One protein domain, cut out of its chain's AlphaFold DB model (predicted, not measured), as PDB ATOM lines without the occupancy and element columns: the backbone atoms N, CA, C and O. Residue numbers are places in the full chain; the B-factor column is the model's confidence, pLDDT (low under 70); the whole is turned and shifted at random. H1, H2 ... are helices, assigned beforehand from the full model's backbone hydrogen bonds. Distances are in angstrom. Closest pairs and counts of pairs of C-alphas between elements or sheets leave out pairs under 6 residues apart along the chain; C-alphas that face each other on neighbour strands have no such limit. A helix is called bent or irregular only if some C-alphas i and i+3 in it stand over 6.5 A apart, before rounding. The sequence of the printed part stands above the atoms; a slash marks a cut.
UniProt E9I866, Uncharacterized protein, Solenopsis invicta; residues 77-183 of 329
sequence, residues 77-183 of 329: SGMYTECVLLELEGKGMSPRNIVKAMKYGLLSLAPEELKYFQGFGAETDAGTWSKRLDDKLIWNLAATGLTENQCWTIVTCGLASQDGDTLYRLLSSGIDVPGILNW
ATOM      1  N   SER A  77     216.311 212.508 167.837       56.03
ATOM      2  CA  SER A  77     217.372 213.418 168.353       56.03
ATOM      3  C   SER A  77     217.544 214.806 167.707       56.03
ATOM      4  O   SER A  77     218.610 215.413 167.798       56.03
ATOM      5  N   GLY A  78     216.509 215.348 167.069       66.56
ATOM      6  CA  GLY A  78     216.582 216.648 166.393       66.56
ATOM      7  C   GLY A  78     216.636 217.867 167.326       66.56
ATOM      8  O   GLY A  78     217.211 218.888 166.964       66.56
ATOM      9  N   MET A  79     216.077 217.772 168.541       85.38
ATOM     10  CA  MET A  79     216.062 218.897 169.491       85.38
ATOM     11  C   MET A  79     217.282 218.899 170.426       85.38
ATOM     12  O   MET A  79     217.968 219.912 170.544       85.38
ATOM     13  N   TYR A  80     217.575 217.756 171.058       89.31
ATOM     14  CA  TYR A  80     218.728 217.568 171.946       89.31
ATOM     15  C   TYR A  80     219.765 216.639 171.323       89.31
ATOM     16  O   TYR A  80     219.423 215.697 170.613       89.31
ATOM     17  N   THR A  81     221.037 216.880 171.644       85.44
ATOM     18  CA  THR A  81     222.142 216.022 171.205       85.44
ATOM     19  C   THR A  81     222.106 214.655 171.884       85.44
ATOM     20  O   THR A  81     221.624 214.517 173.009       85.44
ATOM     21  N   GLU A  82     222.694 213.647 171.235       84.88
ATOM     22  CA  GLU A  82     222.846 212.301 171.802       84.88
ATOM     23  C   GLU A  82     223.533 212.327 173.178       84.88
ATOM     24  O   GLU A  82     223.100 211.640 174.098       84.88
ATOM     25  N   CYS A  83     224.542 213.186 173.364       85.00
ATOM     26  CA  CYS A  83     225.218 213.340 174.652       85.00
ATOM     27  C   CYS A  83     224.271 213.797 175.771       85.00
ATOM     28  O   CYS A  83     224.335 213.263 176.875       85.00
ATOM     29  N   VAL A  84     223.390 214.764 175.491       89.81
ATOM     30  CA  VAL A  84     222.397 215.243 176.467       89.81
ATOM     31  C   VAL A  84     221.409 214.130 176.806       89.81
ATOM     32  O   VAL A  84     221.129 213.896 177.980       89.81
ATOM     33  N   LEU A  85     220.908 213.417 175.795       88.88
ATOM     34  CA  LEU A  85     219.943 212.331 175.985       88.88
ATOM     35  C   LEU A  85     220.522 211.203 176.848       88.88
ATOM     36  O   LEU A  85     219.900 210.816 177.836       88.88
ATOM     37  N   LEU A  86     221.741 210.747 176.542       85.38
ATOM     38  CA  LEU A  86     222.427 209.707 177.312       85.38
ATOM     39  C   LEU A  86     222.691 210.129 178.763       85.38
ATOM     40  O   LEU A  86     222.614 209.301 179.669       85.38
ATOM     41  N   GLU A  87     222.980 211.409 179.011       90.75
ATOM     42  CA  GLU A  87     223.161 211.917 180.372       90.75
ATOM     43  C   GLU A  87     221.842 211.915 181.163       90.75
ATOM     44  O   GLU A  87     221.821 211.509 182.329       90.75
ATOM     45  N   LEU A  88     220.732 212.335 180.546       90.25
ATOM     46  CA  LEU A  88     219.410 212.322 181.182       90.25
ATOM     47  C   LEU A  88     218.955 210.892 181.498       90.25
ATOM     48  O   LEU A  88     218.521 210.611 182.619       90.25
ATOM     49  N   GLU A  89     219.111 209.971 180.546       87.25
ATOM     50  CA  GLU A  89     218.811 208.552 180.749       87.25
ATOM     51  C   GLU A  89     219.725 207.922 181.806       87.25
ATOM     52  O   GLU A  89     219.248 207.188 182.672       87.25
ATOM     53  N   GLY A  90     221.021 208.255 181.802       85.75
ATOM     54  CA  GLY A  90     221.992 207.796 182.799       85.75
ATOM     55  C   GLY A  90     221.662 208.251 184.224       85.75
ATOM     56  O   GLY A  90     221.943 207.532 185.183       85.75
ATOM     57  N   LYS A  91     220.997 209.404 184.376       90.94
ATOM     58  CA  LYS A  91     220.440 209.871 185.657       90.94
ATOM     59  C   LYS A  91     219.133 209.164 186.042       90.94
ATOM     60  O   LYS A  91     218.654 209.354 187.157       90.94
ATOM     61  N   GLY A  92     218.565 208.342 185.159       87.38
ATOM     62  CA  GLY A  92     217.332 207.584 185.371       87.38
ATOM     63  C   GLY A  92     216.064 208.290 184.889       87.38
ATOM     64  O   GLY A  92     214.969 207.903 185.301       87.38
ATOM     65  N   MET A  93     216.180 209.331 184.058       90.06
ATOM     66  CA  MET A  93     215.017 210.001 183.477       90.06
ATOM     67  C   MET A  93     214.326 209.070 182.474       90.06
ATOM     68  O   MET A  93     214.978 208.443 181.641       90.06
ATOM     69  N   SER A  94     212.999 208.964 182.546       85.25
ATOM     70  CA  SER A  94     212.252 208.134 181.602       85.25
ATOM     71  C   SER A  94     212.173 208.811 180.222       85.25
ATOM     72  O   SER A  94     212.040 210.037 180.157       85.25
ATOM     73  N   PRO A  95     212.145 208.043 179.113       82.06
ATOM     74  CA  PRO A  95     211.930 208.597 177.771       82.06
ATOM     75  C   PRO A  95     210.678 209.478 177.674       82.06
ATOM     76  O   PRO A  95     210.679 210.495 176.989       82.06
ATOM     77  N   ARG A  96     209.629 209.135 178.433       82.94
ATOM     78  CA  ARG A  96     208.401 209.925 178.573       82.94
ATOM     79  C   ARG A  96     208.676 211.344 179.054       82.94
ATOM     80  O   ARG A  96     208.229 212.301 178.430       82.94
ATOM     81  N   ASN A  97     209.416 211.479 180.150       85.69
ATOM     82  CA  ASN A  97     209.686 212.786 180.739       85.69
ATOM     83  C   ASN A  97     210.625 213.603 179.838       85.69
ATOM     84  O   ASN A  97     210.522 214.826 179.798       85.69
ATOM     85  N   ILE A  98     211.507 212.941 179.082       89.38
ATOM     86  CA  ILE A  98     212.355 213.601 178.082       89.38
ATOM     87  C   ILE A  98     211.494 214.168 176.940       89.38
ATOM     88  O   ILE A  98     211.622 215.346 176.608       89.38
ATOM     89  N   VAL A  99     210.572 213.379 176.377       87.50
ATOM     90  CA  VAL A  99     209.647 213.852 175.328       87.50
ATOM     91  C   VAL A  99     208.728 214.957 175.854       87.50
ATOM     92  O   VAL A  99     208.509 215.949 175.164       87.50
ATOM     93  N   LYS A 100     208.246 214.845 177.099       86.94
ATOM     94  CA  LYS A 100     207.480 215.903 177.778       86.94
ATOM     95  C   LYS A 100     208.263 217.218 177.816       86.94
ATOM     96  O   LYS A 100     207.714 218.252 177.446       86.94
ATOM     97  N   ALA A 101     209.546 217.165 178.179       90.62
ATOM     98  CA  ALA A 101     210.425 218.332 178.183       90.62
ATOM     99  C   ALA A 101     210.602 218.944 176.783       90.62
ATOM    100  O   ALA A 101     210.609 220.160 176.650       90.62
ATOM    101  N   MET A 102     210.711 218.129 175.727       91.06
ATOM    102  CA  MET A 102     210.796 218.634 174.347       91.06
ATOM    103  C   MET A 102     209.488 219.282 173.881       91.06
ATOM    104  O   MET A 102     209.477 220.344 173.258       91.06
ATOM    105  N   LYS A 103     208.364 218.639 174.195       87.88
ATOM    106  CA  LYS A 103     207.033 219.054 173.757       87.88
ATOM    107  C   LYS A 103     206.580 220.337 174.443       87.88
ATOM    108  O   LYS A 103     206.100 221.241 173.768       87.88
ATOM    109  N   TYR A 104     206.754 220.421 175.758       86.25
ATOM    110  CA  TYR A 104     206.176 221.478 176.594       86.25
ATOM    111  C   TYR A 104     207.222 222.384 177.262       86.25
ATOM    112  O   TYR A 104     206.868 223.354 177.926       86.25
ATOM    113  N   GLY A 105     208.509 222.097 177.069       89.50
ATOM    114  CA  GLY A 105     209.603 222.907 177.588       89.50
ATOM    115  C   GLY A 105     209.921 222.619 179.046       89.50
ATOM    116  O   GLY A 105     209.138 222.021 179.787       89.50
ATOM    117  N   LEU A 106     211.094 223.073 179.477       90.12
ATOM    118  CA  LEU A 106     211.582 222.872 180.839       90.12
ATOM    119  C   LEU A 106     210.703 223.544 181.909       90.12
ATOM    120  O   LEU A 106     210.599 223.019 183.014       90.12
ATOM    121  N   LEU A 107     210.034 224.657 181.586       84.44
ATOM    122  CA  LEU A 107     209.132 225.344 182.521       84.44
ATOM    123  C   LEU A 107     207.888 224.520 182.877       84.44
ATOM    124  O   LEU A 107     207.287 224.746 183.922       84.44
ATOM    125  N   SER A 108     207.511 223.562 182.026       79.56
ATOM    126  CA  SER A 108     206.354 222.688 182.251       79.56
ATOM    127  C   SER A 108     206.652 221.482 183.149       79.56
ATOM    128  O   SER A 108     205.741 220.733 183.508       79.56
ATOM    129  N   LEU A 109     207.926 221.250 183.480       83.88
ATOM    130  CA  LEU A 109     208.345 220.090 184.257       83.88
ATOM    131  C   LEU A 109     208.054 220.289 185.744       83.88
ATOM    132  O   LEU A 109     208.260 221.367 186.302       83.88
ATOM    133  N   ALA A 110     207.630 219.216 186.411       84.00
ATOM    134  CA  ALA A 110     207.554 219.202 187.867       84.00
ATOM    135  C   ALA A 110     208.963 219.364 188.474       84.00
ATOM    136  O   ALA A 110     209.948 218.957 187.849       84.00
ATOM    137  N   PRO A 111     209.108 219.885 189.706       83.25
ATOM    138  CA  PRO A 111     210.417 220.060 190.339       83.25
ATOM    139  C   PRO A 111     211.263 218.778 190.384       83.25
ATOM    140  O   PRO A 111     212.484 218.827 190.261       83.25
ATOM    141  N   GLU A 112     210.630 217.616 190.537       86.88
ATOM    142  CA  GLU A 112     211.277 216.302 190.515       86.88
ATOM    143  C   GLU A 112     211.812 215.933 189.126       86.88
ATOM    144  O   GLU A 112     212.879 215.336 189.019       86.88
ATOM    145  N   GLU A 113     211.096 216.320 188.070       88.69
ATOM    146  CA  GLU A 113     211.481 216.111 186.670       88.69
ATOM    147  C   GLU A 113     212.558 217.118 186.231       88.69
ATOM    148  O   GLU A 113     213.455 216.788 185.457       88.69
ATOM    149  N   LEU A 114     212.521 218.340 186.762       89.56
ATOM    150  CA  LEU A 114     213.489 219.386 186.440       89.56
ATOM    151  C   LEU A 114     214.874 219.111 187.051       89.56
ATOM    152  O   LEU A 114     215.891 219.499 186.478       89.56
ATOM    153  N   LYS A 115     214.944 218.368 188.168       90.50
ATOM    154  CA  LYS A 115     216.213 217.957 188.809       90.50
ATOM    155  C   LYS A 115     217.171 217.240 187.856       90.50
ATOM    156  O   LYS A 115     218.383 217.407 187.979       90.50
ATOM    157  N   TYR A 116     216.655 216.493 186.879       92.69
ATOM    158  CA  TYR A 116     217.483 215.807 185.882       92.69
ATOM    159  C   TYR A 116     218.306 216.789 185.021       92.69
ATOM    160  O   TYR A 116     219.416 216.453 184.594       92.69
ATOM    161  N   PHE A 117     217.826 218.029 184.858       92.00
ATOM    162  CA  PHE A 117     218.470 219.091 184.082       92.00
ATOM    163  C   PHE A 117     219.397 220.010 184.891       92.00
ATOM    164  O   PHE A 117     220.034 220.886 184.309       92.00
ATOM    165  N   GLN A 118     219.560 219.805 186.203       88.50
ATOM    166  CA  GLN A 118     220.455 220.637 187.030       88.50
ATOM    167  C   GLN A 118     221.909 220.629 186.539       88.50
ATOM    168  O   GLN A 118     222.597 221.643 186.616       88.50
ATOM    169  N   GLY A 119     222.366 219.505 185.974       85.06
ATOM    170  CA  GLY A 119     223.697 219.396 185.355       85.06
ATOM    171  C   GLY A 119     223.900 220.318 184.145       85.06
ATOM    172  O   GLY A 119     225.035 220.632 183.812       85.06
ATOM    173  N   PHE A 120     222.807 220.798 183.548       88.06
ATOM    174  CA  PHE A 120     222.788 221.758 182.444       88.06
ATOM    175  C   PHE A 120     222.414 223.177 182.906       88.06
ATOM    176  O   PHE A 120     222.102 224.031 182.082       88.06
ATOM    177  N   GLY A 121     222.417 223.439 184.218       83.88
ATOM    178  CA  GLY A 121     222.145 224.760 184.788       83.88
ATOM    179  C   GLY A 121     220.671 225.078 185.052       83.88
ATOM    180  O   GLY A 121     220.381 226.211 185.420       83.88
ATOM    181  N   ALA A 122     219.745 224.124 184.889       83.44
ATOM    182  CA  ALA A 122     218.336 224.354 185.216       83.44
ATOM    183  C   ALA A 122     218.126 224.422 186.738       83.44
ATOM    184  O   ALA A 122     218.514 223.505 187.468       83.44
ATOM    185  N   GLU A 123     217.493 225.492 187.221       77.25
ATOM    186  CA  GLU A 123     217.220 225.701 188.646       77.25
ATOM    187  C   GLU A 123     215.748 225.376 188.965       77.25
ATOM    188  O   GLU A 123     214.847 225.617 188.160       77.25
ATOM    189  N   THR A 124     215.488 224.764 190.125       63.78
ATOM    190  CA  THR A 124     214.139 224.306 190.517       63.78
ATOM    191  C   THR A 124     213.184 225.444 190.883       63.78
ATOM    192  O   THR A 124     211.976 225.235 190.967       63.78
ATOM    193  N   ASP A 125     213.708 226.644 191.097       63.38
ATOM    194  CA  ASP A 125     212.971 227.888 191.256       63.38
ATOM    195  C   ASP A 125     212.811 228.575 189.892       63.38
ATOM    196  O   ASP A 125     213.622 229.391 189.463       63.38
ATOM    197  N   ALA A 126     211.711 228.249 189.209       51.06
ATOM    198  CA  ALA A 126     211.369 228.738 187.867       51.06
ATOM    199  C   ALA A 126     211.370 230.278 187.703       51.06
ATOM    200  O   ALA A 126     211.350 230.776 186.582       51.06
ATOM    201  N   GLY A 127     211.385 231.039 188.805       50.69
ATOM    202  CA  GLY A 127     211.458 232.503 188.804       50.69
ATOM    203  C   GLY A 127     212.875 233.084 188.726       50.69
ATOM    204  O   GLY A 127     213.003 234.292 188.530       50.69
ATOM    205  N   THR A 128     213.924 232.265 188.861       52.88
ATOM    206  CA  THR A 128     215.297 232.751 189.078       52.88
ATOM    207  C   THR A 128     216.327 232.081 188.178       52.88
ATOM    208  O   THR A 128     217.464 231.907 188.600       52.88
ATOM    209  N   TRP A 129     216.002 231.744 186.922       63.62
ATOM    210  CA  TRP A 129     217.018 231.288 185.956       63.62
ATOM    211  C   TRP A 129     217.936 232.456 185.563       63.62
ATOM    212  O   TRP A 129     217.869 233.035 184.485       63.62
ATOM    213  N   SER A 130     218.762 232.855 186.524       52.59
ATOM    214  CA  SER A 130     219.723 233.947 186.486       52.59
ATOM    215  C   SER A 130     221.035 233.488 185.859       52.59
ATOM    216  O   SER A 130     221.812 234.303 185.357       52.59
ATOM    217  N   LYS A 131     221.268 232.170 185.850       62.78
ATOM    218  CA  LYS A 131     222.371 231.525 185.152       62.78
ATOM    219  C   LYS A 131     221.930 231.052 183.778       62.78
ATOM    220  O   LYS A 131     220.875 230.448 183.607       62.78
ATOM    221  N   ARG A 132     222.799 231.308 182.805       72.19
ATOM    222  CA  ARG A 132     222.691 230.768 181.454       72.19
ATOM    223  C   ARG A 132     222.775 229.238 181.517       72.19
ATOM    224  O   ARG A 132     223.689 228.702 182.143       72.19
ATOM    225  N   LEU A 133     221.814 228.574 180.878       83.44
ATOM    226  CA  LEU A 133     221.799 227.124 180.691       83.44
ATOM    227  C   LEU A 133     222.994 226.672 179.828       83.44
ATOM    228  O   LEU A 133     223.547 227.460 179.063       83.44
ATOM    229  N   ASP A 134     223.390 225.404 179.939       87.19
ATOM    230  CA  ASP A 134     224.469 224.824 179.128       87.19
ATOM    231  C   ASP A 134     224.079 224.828 177.637       87.19
ATOM    232  O   ASP A 134     223.048 224.269 177.246       87.19
ATOM    233  N   ASP A 135     224.926 225.432 176.796       89.00
ATOM    234  CA  ASP A 135     224.721 225.572 175.349       89.00
ATOM    235  C   ASP A 135     224.529 224.219 174.633       89.00
ATOM    236  O   ASP A 135     223.947 224.168 173.546       89.00
ATOM    237  N   LYS A 136     224.941 223.100 175.247       90.12
ATOM    238  CA  LYS A 136     224.652 221.743 174.750       90.12
ATOM    239  C   LYS A 136     223.164 221.481 174.513       90.12
ATOM    240  O   LYS A 136     222.834 220.646 173.669       90.12
ATOM    241  N   LEU A 137     222.277 222.172 175.236       90.62
ATOM    242  CA  LEU A 137     220.827 222.051 175.068       90.62
ATOM    243  C   LEU A 137     220.321 222.674 173.759       90.62
ATOM    244  O   LEU A 137     219.262 222.270 173.284       90.62
ATOM    245  N   ILE A 138     221.062 223.613 173.160       91.44
ATOM    246  CA  ILE A 138     220.649 224.327 171.941       91.44
ATOM    247  C   ILE A 138     221.474 223.975 170.699       91.44
ATOM    248  O   ILE A 138     221.166 224.470 169.618       91.44
ATOM    249  N   TRP A 139     222.504 223.131 170.806       89.44
ATOM    250  CA  TRP A 139     223.414 222.839 169.688       89.44
ATOM    251  C   TRP A 139     222.714 222.348 168.416       89.44
ATOM    252  O   TRP A 139     222.979 222.883 167.340       89.44
ATOM    253  N   ASN A 140     221.787 221.391 168.525       88.00
ATOM    254  CA  ASN A 140     221.064 220.901 167.347       88.00
ATOM    255  C   ASN A 140     220.097 221.955 166.787       88.00
ATOM    256  O   ASN A 140     219.964 222.082 165.574       88.00
ATOM    257  N   LEU A 141     219.490 222.775 167.652       90.19
ATOM    258  CA  LEU A 141     218.607 223.867 167.239       90.19
ATOM    259  C   LEU A 141     219.371 224.965 166.491       90.19
ATOM    260  O   LEU A 141     218.921 225.425 165.444       90.19
ATOM    261  N   ALA A 142     220.554 225.349 166.971       88.31
ATOM    262  CA  ALA A 142     221.389 226.358 166.323       88.31
ATOM    263  C   ALA A 142     221.801 225.940 164.898       88.31
ATOM    264  O   ALA A 142     221.857 226.777 163.996       88.31
ATOM    265  N   ALA A 143     222.008 224.639 164.661       84.88
ATOM    266  CA  ALA A 143     222.337 224.100 163.340       84.88
ATOM    267  C   ALA A 143     221.201 224.249 162.302       84.88
ATOM    268  O   ALA A 143     221.460 224.184 161.103       84.88
ATOM    269  N   THR A 144     219.964 224.525 162.735       83.06
ATOM    270  CA  THR A 144     218.808 224.801 161.852       83.06
ATOM    271  C   THR A 144     218.757 226.257 161.346       83.06
ATOM    272  O   THR A 144     217.883 226.652 160.563       83.06
ATOM    273  N   GLY A 145     219.712 227.088 161.787       80.94
ATOM    274  CA  GLY A 145     219.827 228.504 161.436       80.94
ATOM    275  C   GLY A 145     218.907 229.433 162.237       80.94
ATOM    276  O   GLY A 145     218.715 230.589 161.840       80.94
ATOM    277  N   LEU A 146     218.314 228.943 163.324       88.19
ATOM    278  CA  LEU A 146     217.605 229.767 164.301       88.19
ATOM    279  C   LEU A 146     218.576 230.669 165.072       88.19
ATOM    280  O   LEU A 146     219.754 230.352 165.242       88.19
ATOM    281  N   THR A 147     218.072 231.806 165.551       90.06
ATOM    282  CA  THR A 147     218.839 232.664 166.462       90.06
ATOM    283  C   THR A 147     218.952 232.016 167.838       90.06
ATOM    284  O   THR A 147     218.080 231.255 168.254       90.06
ATOM    285  N   GLU A 148     219.994 232.365 168.587       89.12
ATOM    286  CA  GLU A 148     220.211 231.844 169.941       89.12
ATOM    287  C   GLU A 148     218.986 232.046 170.856       89.12
ATOM    288  O   GLU A 148     218.567 231.117 171.544       89.12
ATOM    289  N   ASN A 149     218.341 233.216 170.792       87.44
ATOM    290  CA  ASN A 149     217.128 233.508 171.565       87.44
ATOM    291  C   ASN A 149     215.948 232.595 171.195       87.44
ATOM    292  O   ASN A 149     215.194 232.180 172.076       87.44
ATOM    293  N   GLN A 150     215.782 232.270 169.910       88.56
ATOM    294  CA  GLN A 150     214.748 231.332 169.464       88.56
ATOM    295  C   GLN A 150     215.038 229.921 169.979       88.56
ATOM    296  O   GLN A 150     214.140 229.272 170.509       88.56
ATOM    297  N   CYS A 151     216.293 229.469 169.906       91.94
ATOM    298  CA  CYS A 151     216.683 228.169 170.446       91.94
ATOM    299  C   CYS A 151     216.388 228.069 171.948       91.94
ATOM    300  O   CYS A 151     215.816 227.076 172.396       91.94
ATOM    301  N   TRP A 152     216.720 229.109 172.719       90.19
ATOM    302  CA  TRP A 152     216.421 229.132 174.149       90.19
ATOM    303  C   TRP A 152     214.927 229.122 174.437       90.19
ATOM    304  O   TRP A 152     214.497 228.382 175.316       90.19
ATOM    305  N   THR A 153     214.139 229.864 173.656       88.62
ATOM    306  CA  THR A 153     212.675 229.893 173.783       88.62
ATOM    307  C   THR A 153     212.063 228.509 173.540       88.62
ATOM    308  O   THR A 153     211.171 228.092 174.276       88.62
ATOM    309  N   ILE A 154     212.580 227.756 172.565       90.31
ATOM    310  CA  ILE A 154     212.157 226.372 172.302       90.31
ATOM    311  C   ILE A 154     212.497 225.458 173.486       90.31
ATOM    312  O   ILE A 154     211.660 224.664 173.901       90.31
ATOM    313  N   VAL A 155     213.697 225.562 174.063       91.75
ATOM    314  CA  VAL A 155     214.095 224.732 175.216       91.75
ATOM    315  C   VAL A 155     213.269 225.072 176.465       91.75
ATOM    316  O   VAL A 155     212.830 224.178 177.191       91.75
ATOM    317  N   THR A 156     213.022 226.356 176.725       88.38
ATOM    318  CA  THR A 156     212.302 226.805 177.924       88.38
ATOM    319  C   THR A 156     210.804 226.524 177.833       88.38
ATOM    320  O   THR A 156     210.218 226.051 178.808       88.38
ATOM    321  N   CYS A 157     210.197 226.787 176.672       84.38
ATOM    322  CA  CYS A 157     208.743 226.794 176.477       84.38
ATOM    323  C   CYS A 157     208.222 225.613 175.634       84.38
ATOM    324  O   CYS A 157     207.013 225.406 175.547       84.38
ATOM    325  N   GLY A 158     209.101 224.835 175.001       89.69
ATOM    326  CA  GLY A 158     208.757 223.629 174.242       89.69
ATOM    327  C   GLY A 158     208.285 223.878 172.814       89.69
ATOM    328  O   GLY A 158     207.912 224.989 172.439       89.69
ATOM    329  N   LEU A 159     208.253 222.810 172.014       86.12
ATOM    330  CA  LEU A 159     207.790 222.845 170.621       86.12
ATOM    331  C   LEU A 159     206.312 223.212 170.486       86.12
ATOM    332  O   LEU A 159     205.940 223.909 169.551       86.12
ATOM    333  N   ALA A 160     205.468 222.779 171.424       82.50
ATOM    334  CA  ALA A 160     204.045 223.092 171.390       82.50
ATOM    335  C   ALA A 160     203.784 224.600 171.482       82.50
ATOM    336  O   ALA A 160     202.692 225.021 171.113       82.50
ATOM    337  N   SER A 161     204.769 225.385 171.956       79.12
ATOM    338  CA  SER A 161     204.618 226.823 172.136       79.12
ATOM    339  C   SER A 161     205.070 227.715 170.977       79.12
ATOM    340  O   SER A 161     205.004 228.940 171.078       79.12
ATOM    341  N   GLN A 162     205.555 227.120 169.890       84.62
ATOM    342  CA  GLN A 162     206.194 227.865 168.807       84.62
ATOM    343  C   GLN A 162     205.224 228.182 167.671       84.62
ATOM    344  O   GLN A 162     204.249 227.468 167.438       84.62
ATOM    345  N   ASP A 163     205.523 229.250 166.935       80.88
ATOM    346  CA  ASP A 163     204.782 229.626 165.736       80.88
ATOM    347  C   ASP A 163     205.017 228.642 164.572       80.88
ATOM    348  O   ASP A 163     205.987 227.875 164.539       80.88
ATOM    349  N   GLY A 164     204.112 228.678 163.591       77.12
ATOM    350  CA  GLY A 164     204.136 227.766 162.446       77.12
ATOM    351  C   GLY A 164     205.406 227.859 161.596       77.12
ATOM    352  O   GLY A 164     205.873 226.827 161.112       77.12
ATOM    353  N   ASP A 165     206.001 229.047 161.460       78.88
ATOM    354  CA  ASP A 165     207.214 229.240 160.659       78.88
ATOM    355  C   ASP A 165     208.423 228.604 161.353       78.88
ATOM    356  O   ASP A 165     209.222 227.903 160.720       78.88
ATOM    357  N   THR A 166     208.527 228.776 162.674       82.62
ATOM    358  CA  THR A 166     209.542 228.116 163.503       82.62
ATOM    359  C   THR A 166     209.421 226.594 163.406       82.62
ATOM    360  O   THR A 166     210.413 225.914 163.131       82.62
ATOM    361  N   LEU A 167     208.212 226.040 163.551       83.56
ATOM    362  CA  LEU A 167     207.984 224.592 163.448       83.56
ATOM    363  C   LEU A 167     208.304 224.044 162.053       83.56
ATOM    364  O   LEU A 167     208.956 223.003 161.935       83.56
ATOM    365  N   TYR A 168     207.901 224.755 160.997       77.06
ATOM    366  CA  TYR A 168     208.200 224.375 159.617       77.06
ATOM    367  C   TYR A 168     209.707 224.351 159.344       77.06
ATOM    368  O   TYR A 168     210.216 223.444 158.676       77.06
ATOM    369  N   ARG A 169     210.448 225.319 159.890       81.94
ATOM    370  CA  ARG A 169     211.902 225.394 159.745       81.94
ATOM    371  C   ARG A 169     212.620 224.245 160.450       81.94
ATOM    372  O   ARG A 169     213.539 223.662 159.873       81.94
ATOM    373  N   LEU A 170     212.191 223.898 161.663       84.38
ATOM    374  CA  LEU A 170     212.716 222.750 162.409       84.38
ATOM    375  C   LEU A 170     212.467 221.448 161.636       84.38
ATOM    376  O   LEU A 170     213.401 220.676 161.415       84.38
ATOM    377  N   LEU A 171     211.239 221.256 161.142       81.69
ATOM    378  CA  LEU A 171     210.863 220.102 160.325       81.69
ATOM    379  C   LEU A 171     211.715 219.992 159.055       81.69
ATOM    380  O   LEU A 171     212.271 218.935 158.762       81.69
ATOM    381  N   SER A 172     211.880 221.101 158.331       75.50
ATOM    382  CA  SER A 172     212.702 221.162 157.113       75.50
ATOM    383  C   SER A 172     214.187 220.888 157.377       75.50
ATOM    384  O   SER A 172     214.912 220.486 156.470       75.50
ATOM    385  N   SER A 173     214.640 221.083 158.619       80.94
ATOM    386  CA  SER A 173     216.015 220.819 159.060       80.94
ATOM    387  C   SER A 173     216.222 219.388 159.571       80.94
ATOM    388  O   SER A 173     217.295 219.068 160.075       80.94
ATOM    389  N   GLY A 174     215.213 218.522 159.441       74.50
ATOM    390  CA  GLY A 174     215.289 217.113 159.829       74.50
ATOM    391  C   GLY A 174     214.901 216.826 161.280       74.50
ATOM    392  O   GLY A 174     215.121 215.709 161.744       74.50
ATOM    393  N   ILE A 175     214.322 217.790 162.003       83.56
ATOM    394  CA  ILE A 175     213.766 217.552 163.341       83.56
ATOM    395  C   ILE A 175     212.365 216.967 163.188       83.56
ATOM    396  O   ILE A 175     211.504 217.573 162.553       83.56
ATOM    397  N   ASP A 176     212.109 215.820 163.815       78.44
ATOM    398  CA  ASP A 176     210.802 215.158 163.769       78.44
ATOM    399  C   ASP A 176     209.769 215.835 164.690       78.44
ATOM    400  O   ASP A 176     209.314 215.287 165.696       78.44
ATOM    401  N   VAL A 177     209.406 217.076 164.355       79.25
ATOM    402  CA  VAL A 177     208.386 217.855 165.069       79.25
ATOM    403  C   VAL A 177     207.057 217.086 165.169       79.25
ATOM    404  O   VAL A 177     206.519 217.002 166.279       79.25
ATOM    405  N   PRO A 178     206.517 216.475 164.090       73.00
ATOM    406  CA  PRO A 178     205.293 215.686 164.178       73.00
ATOM    407  C   PRO A 178     205.425 214.482 165.108       73.00
ATOM    408  O   PRO A 178     204.505 214.232 165.888       73.00
ATOM    409  N   GLY A 179     206.547 213.759 165.066       74.44
ATOM    410  CA  GLY A 179     206.802 212.627 165.954       74.44
ATOM    411  C   GLY A 179     206.819 213.032 167.427       74.44
ATOM    412  O   GLY A 179     206.190 212.370 168.252       74.44
ATOM    413  N   ILE A 180     207.457 214.160 167.757       77.56
ATOM    414  CA  ILE A 180     207.538 214.665 169.138       77.56
ATOM    415  C   ILE A 180     206.172 215.166 169.635       77.56
ATOM    416  O   ILE A 180     205.745 214.815 170.738       77.56
ATOM    417  N   LEU A 181     205.454 215.966 168.838       78.25
ATOM    418  CA  LEU A 181     204.164 216.538 169.253       78.25
ATOM    419  C   LEU A 181     203.064 215.476 169.387       78.25
ATOM    420  O   LEU A 181     202.206 215.586 170.272       78.25
ATOM    421  N   ASN A 182     203.102 214.436 168.552       73.50
ATOM    422  CA  ASN A 182     202.089 213.380 168.527       73.50
ATOM    423  C   ASN A 182     202.460 212.142 169.347       73.50
ATOM    424  O   ASN A 182     201.713 211.164 169.331       73.50
ATOM    425  N   TRP A 183     203.578 212.154 170.074       76.31
ATOM    426  CA  TRP A 183     203.961 211.022 170.907       76.31
ATOM    427  C   TRP A 183     202.942 210.779 172.029       76.31
ATOM    428  O   TRP A 183     202.619 211.684 172.800       76.31
TER     429      TRP A 183
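What this domain is: This is residues 77 to 183 of the 329 residues of an uncharacterized protein of Solenopsis invicta (UniProt E9I866). Seven short helices make a rounded body, with H2 and H5 nearest its middle, meeting in a corner at their ends. H3 and the loop of residues 121 to 131 make one end of the longest axis and H6 the other. The printed part has 107 residues, with helices H1 to H7 in chain order and no named strand; its class is all helix. It is compact, with a radius of gyration of the C-alphas of 12.8 A and spans of 33 by 27 by 22 A.

Where its parts are: H1, residues 82 to 90, begins at C-alpha 82 (222.846, 212.301, 171.802). H2, residues 95 to 104, is 14.2 A long. H3, residues 111 to 120, is 14.8 A long and irregular: C-alphas 116 and 119 are 7.2 A apart. H4 holds residues 139 to 142. H5, residues 148 to 157, is 14.1 A long. H6 holds residues 164 to 172. H7, residues 177 to 181, ends at C-alpha 181 (204.164, 216.538, 169.253).

How they stand to each other: The hub, H2, touches three helices. It only just touches H1, with 3 pairs of C-alphas within 8 A, the closest being Glu 89 and Pro 95 at 7.5 A; the steep tilt is 56 degrees, opposite ways. H2 and H5 only just touch, with 3 such pairs, only at their ends; the C-alphas of Tyr 104 and Cys 157 are closest, 5.9 A apart. H2 touches H7, closest at the C-alphas of Lys 103 and Leu 181, 5.9 A. H4 and H5 only just touch, with 3 pairs, only at the corner, closest at the C-alphas of Leu 141 and Cys 151, 5.7 A; H6 and H7 likewise, at Leu 171 and Val 177, 5.8 A. H3 is close to but not clearly touching H1, its closest C-alphas Leu 88 and Tyr 116 being 6.2 A apart. H1, H2, H5, H6 and H7 have every O i to N i+4 pair within hydrogen-bond range; H3 has 1 of 6, and 3 of 7 O i to N i+3 pairs, while H4 is too short for an i+4 pair.

The domain as a whole: The C-alphas farthest apart, Asp 125 and Ser 172, are 34.8 A apart. The printed part has no cut, and the link from H3 to H4, 18 residues, is long. The model's pLDDT is under 70 at residues 77 to 78 and 124 to 131.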